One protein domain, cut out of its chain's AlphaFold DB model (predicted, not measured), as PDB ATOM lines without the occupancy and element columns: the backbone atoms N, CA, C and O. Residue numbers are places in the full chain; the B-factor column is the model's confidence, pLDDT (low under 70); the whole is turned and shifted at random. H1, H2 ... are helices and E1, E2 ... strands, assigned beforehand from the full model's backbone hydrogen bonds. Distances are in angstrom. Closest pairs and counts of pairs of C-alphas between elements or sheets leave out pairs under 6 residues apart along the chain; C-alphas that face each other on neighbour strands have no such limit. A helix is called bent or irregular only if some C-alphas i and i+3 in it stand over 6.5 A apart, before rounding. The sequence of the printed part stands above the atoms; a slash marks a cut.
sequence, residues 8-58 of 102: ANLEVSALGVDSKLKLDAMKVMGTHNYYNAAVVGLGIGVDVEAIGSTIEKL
ATOM      1  N   ALA A   8     384.459 250.683 214.868       86.12
ATOM      2  CA  ALA A   8     383.207 251.166 214.319       86.12
ATOM      3  C   ALA A   8     383.076 252.671 214.573       86.12
ATOM      4  O   ALA A   8     383.230 253.120 215.706       86.12
ATOM      5  N   ASN A   9     382.767 253.424 213.518       87.81
ATOM      6  CA  ASN A   9     382.527 254.862 213.581       87.81
ATOM      7  C   ASN A   9     381.113 255.149 213.068       87.81
ATOM      8  O   ASN A   9     380.692 254.549 212.071       87.81
ATOM      9  N   LEU A  10     380.414 256.064 213.732       85.50
ATOM     10  CA  LEU A  10     379.163 256.647 213.268       85.50
ATOM     11  C   LEU A  10     379.278 258.167 213.354       85.50
ATOM     12  O   LEU A  10     379.419 258.715 214.444       85.50
ATOM     13  N   GLU A  11     379.157 258.818 212.202       85.81
ATOM     14  CA  GLU A  11     379.103 260.270 212.087       85.81
ATOM     15  C   GLU A  11     377.751 260.667 211.483       85.81
ATOM     16  O   GLU A  11     377.372 260.202 210.405       85.81
ATOM     17  N   VAL A  12     377.003 261.514 212.187       83.50
ATOM     18  CA  VAL A  12     375.738 262.084 211.713       83.50
ATOM     19  C   VAL A  12     375.796 263.594 211.894       83.50
ATOM     20  O   VAL A  12     375.345 264.136 212.905       83.50
ATOM     21  N   SER A  13     376.329 264.290 210.887       83.94
ATOM     22  CA  SER A  13     376.577 265.739 210.937       83.94
ATOM     23  C   SER A  13     375.307 266.557 211.211       83.94
ATOM     24  O   SER A  13     375.359 267.555 211.920       83.94
ATOM     25  N   ALA A  14     374.144 266.105 210.722       85.62
ATOM     26  CA  ALA A  14     372.851 266.757 210.961       85.62
ATOM     27  C   ALA A  14     372.403 266.740 212.436       85.62
ATOM     28  O   ALA A  14     371.581 267.561 212.833       85.62
ATOM     29  N   LEU A  15     372.928 265.808 213.239       80.75
ATOM     30  CA  LEU A  15     372.632 265.669 214.668       80.75
ATOM     31  C   LEU A  15     373.842 266.007 215.554       80.75
ATOM     32  O   LEU A  15     373.734 265.924 216.774       80.75
ATOM     33  N   GLY A  16     374.988 266.364 214.960       81.31
ATOM     34  CA  GLY A  16     376.239 266.590 215.687       81.31
ATOM     35  C   GLY A  16     376.772 265.347 216.410       81.31
ATOM     36  O   GLY A  16     377.482 265.482 217.401       81.31
ATOM     37  N   VAL A  17     376.402 264.144 215.956       82.00
ATOM     38  CA  VAL A  17     376.853 262.883 216.559       82.00
ATOM     39  C   VAL A  17     378.143 262.441 215.879       82.00
ATOM     40  O   VAL A  17     378.142 262.202 214.674       82.00
ATOM     41  N   ASP A  18     379.207 262.290 216.661       86.00
ATOM     42  CA  ASP A  18     380.450 261.619 216.280       86.00
ATOM     43  C   ASP A  18     380.769 260.583 217.364       86.00
ATOM     44  O   ASP A  18     380.925 260.914 218.540       86.00
ATOM     45  N   SER A  19     380.726 259.305 217.003       86.56
ATOM     46  CA  SER A  19     380.831 258.192 217.943       86.56
ATOM     47  C   SER A  19     381.764 257.120 217.415       86.56
ATOM     48  O   SER A  19     381.624 256.644 216.287       86.56
ATOM     49  N   LYS A  20     382.691 256.697 218.275       89.69
ATOM     50  CA  LYS A  20     383.720 255.708 217.964       89.69
ATOM     51  C   LYS A  20     383.705 254.588 218.991       89.69
ATOM     52  O   LYS A  20     383.869 254.831 220.179       89.69
ATOM     53  N   LEU A  21     383.578 253.352 218.518       87.88
ATOM     54  CA  LEU A  21     383.571 252.158 219.352       87.88
ATOM     55  C   LEU A  21     384.679 251.198 218.914       87.88
ATOM     56  O   LEU A  21     384.714 250.742 217.767       87.88
ATOM     57  N   LYS A  22     385.580 250.874 219.845       89.25
ATOM     58  CA  LYS A  22     386.587 249.824 219.664       89.25
ATOM     59  C   LYS A  22     385.977 248.467 220.005       89.25
ATOM     60  O   LYS A  22     385.371 248.301 221.061       89.25
ATOM     61  N   LEU A  23     386.126 247.504 219.102       86.75
ATOM     62  CA  LEU A  23     385.571 246.151 219.217       86.75
ATOM     63  C   LEU A  23     386.668 245.077 219.301       86.75
ATOM     64  O   LEU A  23     386.382 243.881 219.312       86.75
ATOM     65  N   ASP A  24     387.931 245.488 219.351       85.62
ATOM     66  CA  ASP A  24     389.117 244.637 219.424       85.62
ATOM     67  C   ASP A  24     389.127 243.694 220.633       85.62
ATOM     68  O   ASP A  24     389.544 242.540 220.501       85.62
ATOM     69  N   ALA A  25     388.587 244.146 221.765       84.19
ATOM     70  CA  ALA A  25     388.461 243.371 222.997       84.19
ATOM     71  C   ALA A  25     387.335 242.310 222.983       84.19
ATOM     72  O   ALA A  25     387.221 241.517 223.924       84.19
ATOM     73  N   MET A  26     386.500 242.245 221.935       84.00
ATOM     74  CA  MET A  26     385.435 241.240 221.844       84.00
ATOM     75  C   MET A  26     385.993 239.826 221.650       84.00
ATOM     76  O   MET A  26     386.725 239.535 220.704       84.00
ATOM     77  N   LYS A  27     385.536 238.887 222.484       78.56
ATOM     78  CA  LYS A  27     385.890 237.460 222.397       78.56
ATOM     79  C   LYS A  27     384.891 236.683 221.535       78.56
ATOM     80  O   LYS A  27     384.304 235.700 221.983       78.56
ATOM     81  N   VAL A  28     384.664 237.147 220.307       74.56
ATOM     82  CA  VAL A  28     383.675 236.559 219.389       74.56
ATOM     83  C   VAL A  28     384.306 236.064 218.092       74.56
ATOM     84  O   VAL A  28     385.291 236.613 217.595       74.56
ATOM     85  N   MET A  29     383.725 235.005 217.529       69.62
ATOM     86  CA  MET A  29     384.137 234.442 216.243       69.62
ATOM     87  C   MET A  29     383.273 234.998 215.108       69.62
ATOM     88  O   MET A  29     382.086 235.232 215.303       69.62
ATOM     89  N   GLY A  30     383.854 235.155 213.915       70.12
ATOM     90  CA  GLY A  30     383.155 235.631 212.717       70.12
ATOM     91  C   GLY A  30     383.078 237.159 212.617       70.12
ATOM     92  O   GLY A  30     382.660 237.841 213.551       70.12
ATOM     93  N   THR A  31     383.458 237.700 211.456       74.38
ATOM     94  CA  THR A  31     383.482 239.150 211.183       74.38
ATOM     95  C   THR A  31     382.103 239.792 211.338       74.38
ATOM     96  O   THR A  31     381.993 240.868 211.916       74.38
ATOM     97  N   HIS A  32     381.038 239.098 210.932       74.19
ATOM     98  CA  HIS A  32     379.643 239.543 211.055       74.19
ATOM     99  C   HIS A  32     379.220 239.907 212.493       74.19
ATOM    100  O   HIS A  32     378.341 240.745 212.682       74.19
ATOM    101  N   ASN A  33     379.842 239.329 213.528       75.94
ATOM    102  CA  ASN A  33     379.498 239.660 214.914       75.94
ATOM    103  C   ASN A  33     380.031 241.025 215.355       75.94
ATOM    104  O   ASN A  33     379.381 241.687 216.160       75.94
ATOM    105  N   TYR A  34     381.133 241.486 214.762       80.44
ATOM    106  CA  TYR A  34     381.598 242.862 214.931       80.44
ATOM    107  C   TYR A  34     380.616 243.849 214.282       80.44
ATOM    108  O   TYR A  34     380.320 244.885 214.869       80.44
ATOM    109  N   TYR A  35     380.023 243.496 213.130       80.50
ATOM    110  CA  TYR A  35     378.955 244.301 212.520       80.50
ATOM    111  C   TYR A  35     377.727 244.406 213.424       80.50
ATOM    112  O   TYR A  35     377.236 245.506 213.661       80.50
ATOM    113  N   ASN A  36     377.264 243.287 213.986       79.69
ATOM    114  CA  ASN A  36     376.127 243.297 214.911       79.69
ATOM    115  C   ASN A  36     376.407 244.168 216.146       79.69
ATOM    116  O   ASN A  36     375.552 244.954 216.550       79.69
ATOM    117  N   ALA A  37     377.604 244.054 216.727       81.44
ATOM    118  CA  ALA A  37     377.997 244.849 217.886       81.44
ATOM    119  C   ALA A  37     378.094 246.346 217.564       81.44
ATOM    120  O   ALA A  37     377.637 247.158 218.357       81.44
ATOM    121  N   ALA A  38     378.620 246.713 216.396       84.88
ATOM    122  CA  ALA A  38     378.676 248.103 215.948       84.88
ATOM    123  C   ALA A  38     377.286 248.722 215.769       84.88
ATOM    124  O   ALA A  38     377.058 249.841 216.216       84.88
ATOM    125  N   VAL A  39     376.356 247.995 215.141       82.88
ATOM    126  CA  VAL A  39     374.983 248.476 214.911       82.88
ATOM    127  C   VAL A  39     374.271 248.750 216.234       82.88
ATOM    128  O   VAL A  39     373.599 249.766 216.369       82.88
ATOM    129  N   VAL A  40     374.433 247.864 217.217       80.69
ATOM    130  CA  VAL A  40     373.842 248.053 218.549       80.69
ATOM    131  C   VAL A  40     374.580 249.142 219.332       80.69
ATOM    132  O   VAL A  40     373.949 249.969 219.982       80.69
ATOM    133  N   GLY A  41     375.912 249.143 219.274       81.62
ATOM    134  CA  GLY A  41     376.763 249.976 220.116       81.62
ATOM    135  C   GLY A  41     376.865 251.439 219.697       81.62
ATOM    136  O   GLY A  41     377.154 252.283 220.534       81.62
ATOM    137  N   LEU A  42     376.602 251.742 218.425       84.75
ATOM    138  CA  LEU A  42     376.569 253.105 217.890       84.75
ATOM    139  C   LEU A  42     375.135 253.624 217.705       84.75
ATOM    140  O   LEU A  42     374.914 254.587 216.980       84.75
ATOM    141  N   GLY A  43     374.134 252.989 218.318       80.19
ATOM    142  CA  GLY A  43     372.758 253.476 218.257       80.19
ATOM    143  C   GLY A  43     372.620 254.891 218.835       80.19
ATOM    144  O   GLY A  43     373.247 255.235 219.833       80.19
ATOM    145  N   ILE A  44     371.768 255.723 218.232       75.81
ATOM    146  CA  ILE A  44     371.475 257.063 218.766       75.81
ATOM    147  C   ILE A  44     370.871 256.927 220.171       75.81
ATOM    148  O   ILE A  44     369.914 256.179 220.369       75.81
ATOM    149  N   GLY A  45     371.418 257.674 221.135       75.12
ATOM    150  CA  GLY A  45     370.988 257.638 222.538       75.12
ATOM    151  C   GLY A  45     371.653 256.545 223.380       75.12
ATOM    152  O   GLY A  45     371.273 256.351 224.532       75.12
ATOM    153  N   VAL A  46     372.638 255.839 222.821       80.62
ATOM    154  CA  VAL A  46     373.445 254.846 223.528       80.62
ATOM    155  C   VAL A  46     374.733 255.490 224.040       80.62
ATOM    156  O   VAL A  46     375.410 256.211 223.312       80.62
ATOM    157  N   ASP A  47     375.084 255.214 225.296       84.88
ATOM    158  CA  ASP A  47     376.368 255.612 225.872       84.88
ATOM    159  C   ASP A  47     377.479 254.680 225.361       84.88
ATOM    160  O   ASP A  47     377.641 253.538 225.809       84.88
ATOM    161  N   VAL A  48     378.228 255.178 224.380       85.56
ATOM    162  CA  VAL A  48     379.302 254.442 223.705       85.56
ATOM    163  C   VAL A  48     380.456 254.125 224.658       85.56
ATOM    164  O   VAL A  48     381.049 253.055 224.542       85.56
ATOM    165  N   GLU A  49     380.739 254.991 225.635       84.75
ATOM    166  CA  GLU A  49     381.791 254.761 226.635       84.75
ATOM    167  C   GLU A  49     381.383 253.642 227.600       84.75
ATOM    168  O   GLU A  49     382.166 252.728 227.879       84.75
ATOM    169  N   ALA A  50     380.120 253.635 228.042       85.94
ATOM    170  CA  ALA A  50     379.584 252.542 228.852       85.94
ATOM    171  C   ALA A  50     379.631 251.197 228.101       85.94
ATOM    172  O   ALA A  50     380.036 250.177 228.676       85.94
ATOM    173  N   ILE A  51     379.292 251.179 226.808       86.38
ATOM    174  CA  ILE A  51     379.421 249.972 225.978       86.38
ATOM    175  C   ILE A  51     380.883 249.574 225.804       86.38
ATOM    176  O   ILE A  51     381.211 248.406 226.011       86.38
ATOM    177  N   GLY A  52     381.773 250.517 225.495       85.56
ATOM    178  CA  GLY A  52     383.209 250.273 225.381       85.56
ATOM    179  C   GLY A  52     383.781 249.630 226.646       85.56
ATOM    180  O   GLY A  52     384.480 248.622 226.563       85.56
ATOM    181  N   SER A  53     383.392 250.123 227.827       86.88
ATOM    182  CA  SER A  53     383.839 249.580 229.120       86.88
ATOM    183  C   SER A  53     383.353 248.150 229.410       86.88
ATOM    184  O   SER A  53     383.913 247.455 230.258       86.88
ATOM    185  N   THR A  54     382.308 247.688 228.714       86.38
ATOM    186  CA  THR A  54     381.698 246.364 228.915       86.38
ATOM    187  C   THR A  54     381.830 245.440 227.706       86.38
ATOM    188  O   THR A  54     381.411 244.283 227.779       86.38
ATOM    189  N   ILE A  55     382.463 245.894 226.621       85.69
ATOM    190  CA  ILE A  55     382.519 245.178 225.342       85.69
ATOM    191  C   ILE A  55     383.225 243.817 225.452       85.69
ATOM    192  O   ILE A  55     382.859 242.863 224.770       85.69
ATOM    193  N   GLU A  56     384.176 243.680 226.380       84.31
ATOM    194  CA  GLU A  56     384.855 242.412 226.681       84.31
ATOM    195  C   GLU A  56     383.918 241.351 227.291       84.31
ATOM    196  O   GLU A  56     384.175 240.147 227.192       84.31
ATOM    197  N   LYS A  57     382.826 241.793 227.933       83.12
ATOM    198  CA  LYS A  57     381.809 240.940 228.563       83.12
ATOM    199  C   LYS A  57     380.712 240.557 227.579       83.12
ATOM    200  O   LYS A  57     379.923 239.661 227.886       83.12
ATOM    201  N   LEU A  58     380.655 241.215 226.418       78.69
ATOM    202  CA  LEU A  58     379.668 240.941 225.387       78.69
ATOM    203  C   LEU A  58     379.845 239.506 224.888       78.69
ATOM    204  O   LEU A  58     380.883 239.122 224.346       78.69
TER     205      LEU A  58
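AT A GLANCE: This is residues 8 to 58 of the 102 residues of an uncharacterized protein of Cannabis sativa (UniProt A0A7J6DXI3). Look first for a two-stranded hairpin, E1 and E2, with two helices, H1 and H2, packed near the half of it that lies away from its turn. H2 runs alongside E2, H1 comes near the start of E1 and the end of E2, and the two helices make an open V whose point is where H1 ends and H2 begins. You will find 51 residues printed, with two named strands and then two named helices, in the order E1, E2, H1, H2; the sheet, order E1 - E2, is antiparallel and the class is mixed, helices and strands. The whole is compact, with a radius of gyration of the C-alphas of 11.0 A, yet elongated in outline, with spans of 35 by 20 by 14 A.

HOW THE PARTS SIT: Start at E1, residues 8 to 12, which forms a hairpin with E2, residues 17 to 22; they are antiparallel, with 178 degrees between their directions. Look at N 10 and O 19, 2.9 A apart, and at N 12 and O 17, 2.8 A apart, both within hydrogen-bond range. Go on to H1, residues 31 to 41: its closest C-alphas to E1 are those of Ala 38 and Ala 8, 5.7 A apart. Its closest to E2 are those of Gly 41 and Leu 21, 7.2 A apart. Then find H2, residues 48 to 57, with 6 pairs of C-alphas within 8 A of E2, the closest those of Gly 52 and Leu 21 at 6.3 A. H1 and H2 are close but not clearly touching, the closest C-alphas being those of Gly 41 and Val 48 at 6.3 A. They run opposite ways at a steep tilt of 41 degrees. E1 and H2 are apart. Of the O i to N i+4 pairs, 6 of 7 in H1 and 4 of 6 in H2 are within hydrogen-bond range.

IN THESE COORDINATES: Find C-alpha 8 at (383.207, 251.166, 214.319); from there E1 runs 13.5 A to Val 12. E2 runs 16.6 A from Val 17 to Lys 22. H1 begins at C-alpha 31, at (383.482, 239.150, 211.183), and reaches Gly 41 after 15.6 A. H2 runs 14.6 A from Val 48 to C-alpha 57 at (381.809, 240.940, 228.563); it is irregular, with C-alphas 53 and 56 7.6 A apart.

THE WHOLE: The two C-alphas farthest apart are those of Ala 14 and Met 29, at 34.6 A. The printed part has no cut. The link from E1 to E2 is tight, and those from E2 to H1 and from H1 to H2 are short. The mean pLDDT of the printed part is 82.5, and residue 29 is under 70.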